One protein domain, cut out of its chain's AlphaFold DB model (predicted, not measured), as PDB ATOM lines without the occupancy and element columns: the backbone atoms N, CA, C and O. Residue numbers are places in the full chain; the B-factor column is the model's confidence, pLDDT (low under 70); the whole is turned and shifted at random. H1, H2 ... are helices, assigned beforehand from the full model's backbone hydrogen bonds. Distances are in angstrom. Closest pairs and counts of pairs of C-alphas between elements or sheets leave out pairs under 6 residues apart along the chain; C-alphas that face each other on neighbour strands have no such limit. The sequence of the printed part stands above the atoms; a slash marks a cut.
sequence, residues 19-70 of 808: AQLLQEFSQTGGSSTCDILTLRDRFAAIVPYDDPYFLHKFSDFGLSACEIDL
ATOM      1  N   ALA A  19     -42.051  23.100   6.614       96.88
ATOM      2  CA  ALA A  19     -42.552  21.748   6.357       96.88
ATOM      3  C   ALA A  19     -43.733  21.391   7.281       96.88
ATOM      4  O   ALA A  19     -44.745  20.870   6.811       96.88
ATOM      5  N   GLN A  20     -43.651  21.753   8.567       97.19
ATOM      6  CA  GLN A  20     -44.767  21.634   9.506       97.19
ATOM      7  C   GLN A  20     -45.985  22.447   9.041       97.19
ATOM      8  O   GLN A  20     -47.097  21.929   9.057       97.19
ATOM      9  N   LEU A  21     -45.807  23.686   8.566       97.94
ATOM     10  CA  LEU A  21     -46.929  24.504   8.092       97.94
ATOM     11  C   LEU A  21     -47.614  23.908   6.844       97.94
ATOM     12  O   LEU A  21     -48.838  23.985   6.738       97.94
ATOM     13  N   LEU A  22     -46.864  23.278   5.930       98.06
ATOM     14  CA  LEU A  22     -47.438  22.519   4.806       98.06
ATOM     15  C   LEU A  22     -48.210  21.278   5.284       98.06
ATOM     16  O   LEU A  22     -49.299  20.999   4.779       98.06
ATOM     17  N   GLN A  23     -47.688  20.562   6.284       97.25
ATOM     18  CA  GLN A  23     -48.366  19.420   6.900       97.25
ATOM     19  C   GLN A  23     -49.664  19.844   7.609       97.25
ATOM     20  O   GLN A  23     -50.697  19.202   7.428       97.25
ATOM     21  N   GLU A  24     -49.645  20.946   8.358       97.38
ATOM     22  CA  GLU A  24     -50.833  21.517   8.998       97.38
ATOM     23  C   GLU A  24     -51.862  21.978   7.956       97.38
ATOM     24  O   GLU A  24     -53.040  21.662   8.091       97.38
ATOM     25  N   PHE A  25     -51.433  22.677   6.895       97.25
ATOM     26  CA  PHE A  25     -52.296  23.072   5.774       97.25
ATOM     27  C   PHE A  25     -52.977  21.851   5.141       97.25
ATOM     28  O   PHE A  25     -54.202  21.835   4.999       97.25
ATOM     29  N   SER A  26     -52.206  20.798   4.842       96.69
ATOM     30  CA  SER A  26     -52.712  19.518   4.339       96.69
ATOM     31  C   SER A  26     -53.784  18.922   5.259       96.69
ATOM     32  O   SER A  26     -54.894  18.635   4.805       96.69
ATOM     33  N   GLN A  27     -53.479  18.799   6.554       96.19
ATOM     34  CA  GLN A  27     -54.364  18.210   7.564       96.19
ATOM     35  C   GLN A  27     -55.650  19.014   7.783       96.19
ATOM     36  O   GLN A  27     -56.701  18.414   7.995       96.19
ATOM     37  N   THR A  28     -55.604  20.350   7.703       96.12
ATOM     38  CA  THR A  28     -56.810  21.183   7.856       96.12
ATOM     39  C   THR A  28     -57.777  21.087   6.675       96.12
ATOM     40  O   THR A  28     -58.941  21.434   6.836       96.12
ATOM     41  N   GLY A  29     -57.328  20.591   5.514       93.50
ATOM     42  CA  GLY A  29     -58.113  20.533   4.276       93.50
ATOM     43  C   GLY A  29     -57.618  21.462   3.162       93.50
ATOM     44  O   GLY A  29     -58.349  21.708   2.208       93.50
ATOM     45  N   GLY A  30     -56.399  21.991   3.256       94.38
ATOM     46  CA  GLY A  30     -55.761  22.798   2.216       94.38
ATOM     47  C   GLY A  30     -56.553  24.042   1.802       94.38
ATOM     48  O   GLY A  30     -57.198  24.686   2.633       94.38
ATOM     49  N   SER A  31     -56.549  24.377   0.508       91.69
ATOM     50  CA  SER A  31     -57.221  25.586  -0.007       91.69
ATOM     51  C   SER A  31     -58.751  25.603   0.134       91.69
ATOM     52  O   SER A  31     -59.360  26.651  -0.082       91.69
ATOM     53  N   SER A  32     -59.398  24.494   0.520       88.62
ATOM     54  CA  SER A  32     -60.842  24.495   0.811       88.62
ATOM     55  C   SER A  32     -61.184  25.038   2.205       88.62
ATOM     56  O   SER A  32     -62.352  25.320   2.471       88.62
ATOM     57  N   THR A  33     -60.183  25.200   3.079       91.75
ATOM     58  CA  THR A  33     -60.345  25.600   4.493       91.75
ATOM     59  C   THR A  33     -59.398  26.720   4.924       91.75
ATOM     60  O   THR A  33     -59.775  27.541   5.755       91.75
ATOM     61  N   CYS A  34     -58.196  26.796   4.345       91.81
ATOM     62  CA  CYS A  34     -57.224  27.854   4.590       91.81
ATOM     63  C   CYS A  34     -57.098  28.741   3.347       91.81
ATOM     64  O   CYS A  34     -56.594  28.307   2.309       91.81
ATOM     65  N   ASP A  35     -57.530  29.998   3.452       87.81
ATOM     66  CA  ASP A  35     -57.350  30.969   2.375       87.81
ATOM     67  C   ASP A  35     -55.879  31.414   2.241       87.81
ATOM     68  O   ASP A  35     -55.054  31.237   3.143       87.81
ATOM     69  N   ILE A  36     -55.549  32.018   1.098       86.12
ATOM     70  CA  ILE A  36     -54.172  32.393   0.755       86.12
ATOM     71  C   ILE A  36     -53.597  33.530   1.619       86.12
ATOM     72  O   ILE A  36     -52.379  33.616   1.749       86.12
ATOM     73  N   LEU A  37     -54.426  34.390   2.225       81.12
ATOM     74  CA  LEU A  37     -53.963  35.435   3.146       81.12
ATOM     75  C   LEU A  37     -53.637  34.821   4.509       81.12
ATOM     76  O   LEU A  37     -52.519  34.997   4.986       81.12
ATOM     77  N   THR A  38     -54.541  34.007   5.064       91.19
ATOM     78  CA  THR A  38     -54.288  33.242   6.301       91.19
ATOM     79  C   THR A  38     -53.049  32.350   6.167       91.19
ATOM     80  O   THR A  38     -52.225  32.287   7.084       91.19
ATOM     81  N   LEU A  39     -52.853  31.705   5.011       94.88
ATOM     82  CA  LEU A  39     -51.646  30.921   4.741       94.88
ATOM     83  C   LEU A  39     -50.386  31.804   4.689       94.88
ATOM     84  O   LEU A  39     -49.356  31.431   5.251       94.88
ATOM     85  N   ARG A  40     -50.470  32.991   4.072       93.94
ATOM     86  CA  ARG A  40     -49.357  33.951   3.987       93.94
ATOM     87  C   ARG A  40     -48.982  34.550   5.339       93.94
ATOM     88  O   ARG A  40     -47.798  34.728   5.597       93.94
ATOM     89  N   ASP A  41     -49.950  34.830   6.205       91.94
ATOM     90  CA  ASP A  41     -49.686  35.366   7.544       91.94
ATOM     91  C   ASP A  41     -49.113  34.290   8.485       91.94
ATOM     92  O   ASP A  41     -48.182  34.570   9.244       91.94
ATOM     93  N   ARG A  42     -49.554  33.025   8.370       96.81
ATOM     94  CA  ARG A  42     -48.898  31.888   9.049       96.81
ATOM     95  C   ARG A  42     -47.467  31.669   8.549       96.81
ATOM     96  O   ARG A  42     -46.572  31.429   9.355       96.81
ATOM     97  N   PHE A  43     -47.232  31.809   7.244       97.25
ATOM     98  CA  PHE A  43     -45.890  31.791   6.658       97.25
ATOM     99  C   PHE A  43     -45.034  32.972   7.162       97.25
ATOM    100  O   PHE A  43     -43.866  32.781   7.500       97.25
ATOM    101  N   ALA A  44     -45.617  34.167   7.307       95.88
ATOM    102  CA  ALA A  44     -44.935  35.359   7.817       95.88
ATOM    103  C   ALA A  44     -44.503  35.261   9.291       95.88
ATOM    104  O   ALA A  44     -43.535  35.901   9.697       95.88
ATOM    105  N   ALA A  45     -45.155  34.404  10.084       96.38
ATOM    106  CA  ALA A  45     -44.712  34.046  11.434       96.38
ATOM    107  C   ALA A  45     -43.481  33.105  11.458       96.38
ATOM    108  O   ALA A  45     -42.980  32.759  12.536       96.38
ATOM    109  N   ILE A  46     -42.994  32.664  10.290       97.19
ATOM    110  CA  ILE A  46     -41.812  31.803  10.116       97.19
ATOM    111  C   ILE A  46     -40.725  32.536   9.317       97.19
ATOM    112  O   ILE A  46     -39.572  32.546   9.740       97.19
ATOM    113  N   VAL A  47     -41.092  33.177   8.202       95.50
ATOM    114  CA  VAL A  47     -40.222  34.022   7.370       95.50
ATOM    115  C   VAL A  47     -40.774  35.454   7.412       95.50
ATOM    116  O   VAL A  47     -41.784  35.704   6.759       95.50
ATOM    117  N   PRO A  48     -40.171  36.389   8.167       92.94
ATOM    118  CA  PRO A  48     -40.713  37.737   8.360       92.94
ATOM    119  C   PRO A  48     -40.966  38.535   7.069       92.94
ATOM    120  O   PRO A  48     -40.274  38.369   6.066       92.94
ATOM    121  N   TYR A  49     -41.942  39.450   7.109       87.12
ATOM    122  CA  TYR A  49     -42.335  40.298   5.969       87.12
ATOM    123  C   TYR A  49     -41.231  41.254   5.470       87.12
ATOM    124  O   TYR A  49     -41.328  41.755   4.350       87.12
ATOM    125  N   ASP A  50     -40.206  41.521   6.281       84.25
ATOM    126  CA  ASP A  50     -39.017  42.309   5.942       84.25
ATOM    127  C   ASP A  50     -37.866  41.474   5.345       84.25
ATOM    128  O   ASP A  50     -36.858  42.039   4.914       84.25
ATOM    129  N   ASP A  51     -38.022  40.148   5.232       88.12
ATOM    130  CA  ASP A  51     -37.102  39.296   4.476       88.12
ATOM    131  C   ASP A  51     -37.089  39.727   2.993       88.12
ATOM    132  O   ASP A  51     -38.134  39.701   2.331       88.12
ATOM    133  N   PRO A  52     -35.930  40.092   2.409       80.75
ATOM    134  CA  PRO A  52     -35.865  40.613   1.040       80.75
ATOM    135  C   PRO A  52     -36.254  39.581  -0.033       80.75
ATOM    136  O   PRO A  52     -36.432  39.945  -1.195       80.75
ATOM    137  N   TYR A  53     -36.411  38.310   0.347       84.75
ATOM    138  CA  TYR A  53     -36.875  37.216  -0.501       84.75
ATOM    139  C   TYR A  53     -38.248  36.671  -0.069       84.75
ATOM    140  O   TYR A  53     -38.661  35.637  -0.593       84.75
ATOM    141  N   PHE A  54     -38.975  37.347   0.834       88.88
ATOM    142  CA  PHE A  54     -40.280  36.913   1.355       88.88
ATOM    143  C   PHE A  54     -41.234  36.437   0.248       88.88
ATOM    144  O   PHE A  54     -41.747  35.322   0.303       88.88
ATOM    145  N   LEU A  55     -41.424  37.255  -0.794       74.69
ATOM    146  CA  LEU A  55     -42.331  36.948  -1.905       74.69
ATOM    147  C   LEU A  55     -41.867  35.754  -2.755       74.69
ATOM    148  O   LEU A  55     -42.710  35.029  -3.273       74.69
ATOM    149  N   HIS A  56     -40.554  35.533  -2.882       77.31
ATOM    150  CA  HIS A  56     -40.006  34.363  -3.576       77.31
ATOM    151  C   HIS A  56     -40.269  33.102  -2.753       77.31
ATOM    152  O   HIS A  56     -40.943  32.191  -3.222       77.31
ATOM    153  N   LYS A  57     -39.834  33.101  -1.487       89.69
ATOM    154  CA  LYS A  57     -39.988  31.967  -0.567       89.69
ATOM    155  C   LYS A  57     -41.464  31.594  -0.364       89.69
ATOM    156  O   LYS A  57     -41.790  30.414  -0.299       89.69
ATOM    157  N   PHE A  58     -42.360  32.586  -0.310       92.06
ATOM    158  CA  PHE A  58     -43.806  32.351  -0.256       92.06
ATOM    159  C   PHE A  58     -44.372  31.817  -1.582       92.06
ATOM    160  O   PHE A  58     -45.298  31.013  -1.558       92.06
ATOM    161  N   SER A  59     -43.821  32.220  -2.733       82.19
ATOM    162  CA  SER A  59     -44.209  31.650  -4.030       82.19
ATOM    163  C   SER A  59     -43.809  30.178  -4.136       82.19
ATOM    164  O   SER A  59     -44.629  29.374  -4.568       82.19
ATOM    165  N   ASP A  60     -42.594  29.812  -3.718       85.56
ATOM    166  CA  ASP A  60     -42.130  28.416  -3.712       85.56
ATOM    167  C   ASP A  60     -43.004  27.562  -2.780       85.56
ATOM    168  O   ASP A  60     -43.553  26.536  -3.177       85.56
ATOM    169  N   PHE A  61     -43.216  28.049  -1.554       94.25
ATOM    170  CA  PHE A  61     -44.097  27.436  -0.562       94.25
ATOM    171  C   PHE A  61     -45.541  27.281  -1.076       94.25
ATOM    172  O   PHE A  61     -46.176  26.249  -0.866       94.25
ATOM    173  N   GLY A  62     -46.057  28.292  -1.782       91.31
ATOM    174  CA  GLY A  62     -47.382  28.272  -2.397       91.31
ATOM    175  C   GLY A  62     -47.516  27.240  -3.520       91.31
ATOM    176  O   GLY A  62     -48.587  26.654  -3.666       91.31
ATOM    177  N   LEU A  63     -46.444  26.961  -4.269       87.56
ATOM    178  CA  LEU A  63     -46.429  25.873  -5.251       87.56
ATOM    179  C   LEU A  63     -46.532  24.509  -4.558       87.56
ATOM    180  O   LEU A  63     -47.412  23.732  -4.922       87.56
ATOM    181  N   SER A  64     -45.748  24.259  -3.505       93.88
ATOM    182  CA  SER A  64     -45.850  23.011  -2.728       93.88
ATOM    183  C   SER A  64     -47.211  22.841  -2.042       93.88
ATOM    184  O   SER A  64     -47.732  21.731  -1.965       93.88
ATOM    185  N   ALA A  65     -47.849  23.931  -1.601       93.81
ATOM    186  CA  ALA A  65     -49.226  23.896  -1.105       93.81
ATOM    187  C   ALA A  65     -50.234  23.496  -2.207       93.81
ATOM    188  O   ALA A  65     -51.146  22.706  -1.957       93.81
ATOM    189  N   CYS A  66     -50.059  23.980  -3.443       88.50
ATOM    190  CA  CYS A  66     -50.868  23.545  -4.587       88.50
ATOM    191  C   CYS A  66     -50.596  22.089  -5.006       88.50
ATOM    192  O   CYS A  66     -51.525  21.408  -5.434       88.50
ATOM    193  N   GLU A  67     -49.363  21.598  -4.875       91.06
ATOM    194  CA  GLU A  67     -49.005  20.197  -5.141       91.06
ATOM    195  C   GLU A  67     -49.681  19.254  -4.129       91.06
ATOM    196  O   GLU A  67     -50.338  18.298  -4.532       91.06
ATOM    197  N   ILE A  68     -49.667  19.600  -2.838       94.38
ATOM    198  CA  ILE A  68     -50.397  18.882  -1.776       94.38
ATOM    199  C   ILE A  68     -51.916  18.847  -2.031       94.38
ATOM    200  O   ILE A  68     -52.576  17.842  -1.754       94.38
ATOM    201  N   ASP A  69     -52.498  19.928  -2.557       93.94
ATOM    202  CA  ASP A  69     -53.918  19.960  -2.922       93.94
ATOM    203  C   ASP A  69     -54.235  19.092  -4.153       93.94
ATOM    204  O   ASP A  69     -55.278  18.435  -4.170       93.94
ATOM    205  N   LEU A  70     -53.336  19.047  -5.146       87.94
ATOM    206  CA  LEU A  70     -53.428  18.154  -6.309       87.94
ATOM    207  C   LEU A  70     -53.364  16.677  -5.891       87.94
ATOM    208  O   LEU A  70     -54.230  15.895  -6.283       87.94
TER     209      LEU A  70
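AT A GLANCE: This is residues 19 to 70 of the 808 residues of an uncharacterized protein of Melampsora larici-populina (strain 98AG31 / pathotype 3-4-7) (UniProt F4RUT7). Three helices make a triangle: the short H1 and H2 form a loose hairpin, and the longer H3 runs steeply tilted to both, with its residues 64 to 69 packing on H1. The link of residues 45 to 53 turns back at one end of the long axis. The printed part has 52 residues, with three named helices in the order H1, H2, H3 and no named strand, and is all helix. It is compact, with a radius of gyration of the C-alphas of 10.4 A, and elongated, spanning 30 by 17 by 17 A.

HOW THE PARTS SIT: H1, residues 19 to 28, and H2, residues 36 to 44, form a helical hairpin and only just touch, with 3 pairs of C-alphas within 8 A; the closest C-alphas, of Leu 21 and Phe 43, are 7.5 A apart. They run opposite ways at a shallow tilt of 32 degrees. H3, residues 54 to 70, touches H1 with residues 64 to 69 alone, the closest C-alphas being those of Leu 22 and Ala 65, 6.3 A apart, the same way at a steep tilt of 44 degrees. H2 and H3 are close but not clearly touching, Arg 40 and Phe 58 having the closest C-alphas at 7.2 A. In H1, H2 and H3 every O i to N i+4 pair is within hydrogen-bond range.

IN THESE COORDINATES: H1 begins at C-alpha 19 (-42.552, 21.748, 6.357) and is 14.3 A long; H2 is 12.0 A long. H3, 24.2 A, ends at C-alpha 70 (-53.428, 18.154, -6.309).

THE WHOLE: The C-alphas farthest apart, of Asp 50 and Leu 70, are 30.7 A apart. The printed part has no cut, both links are short, and no printed residue is under 70 in pLDDT.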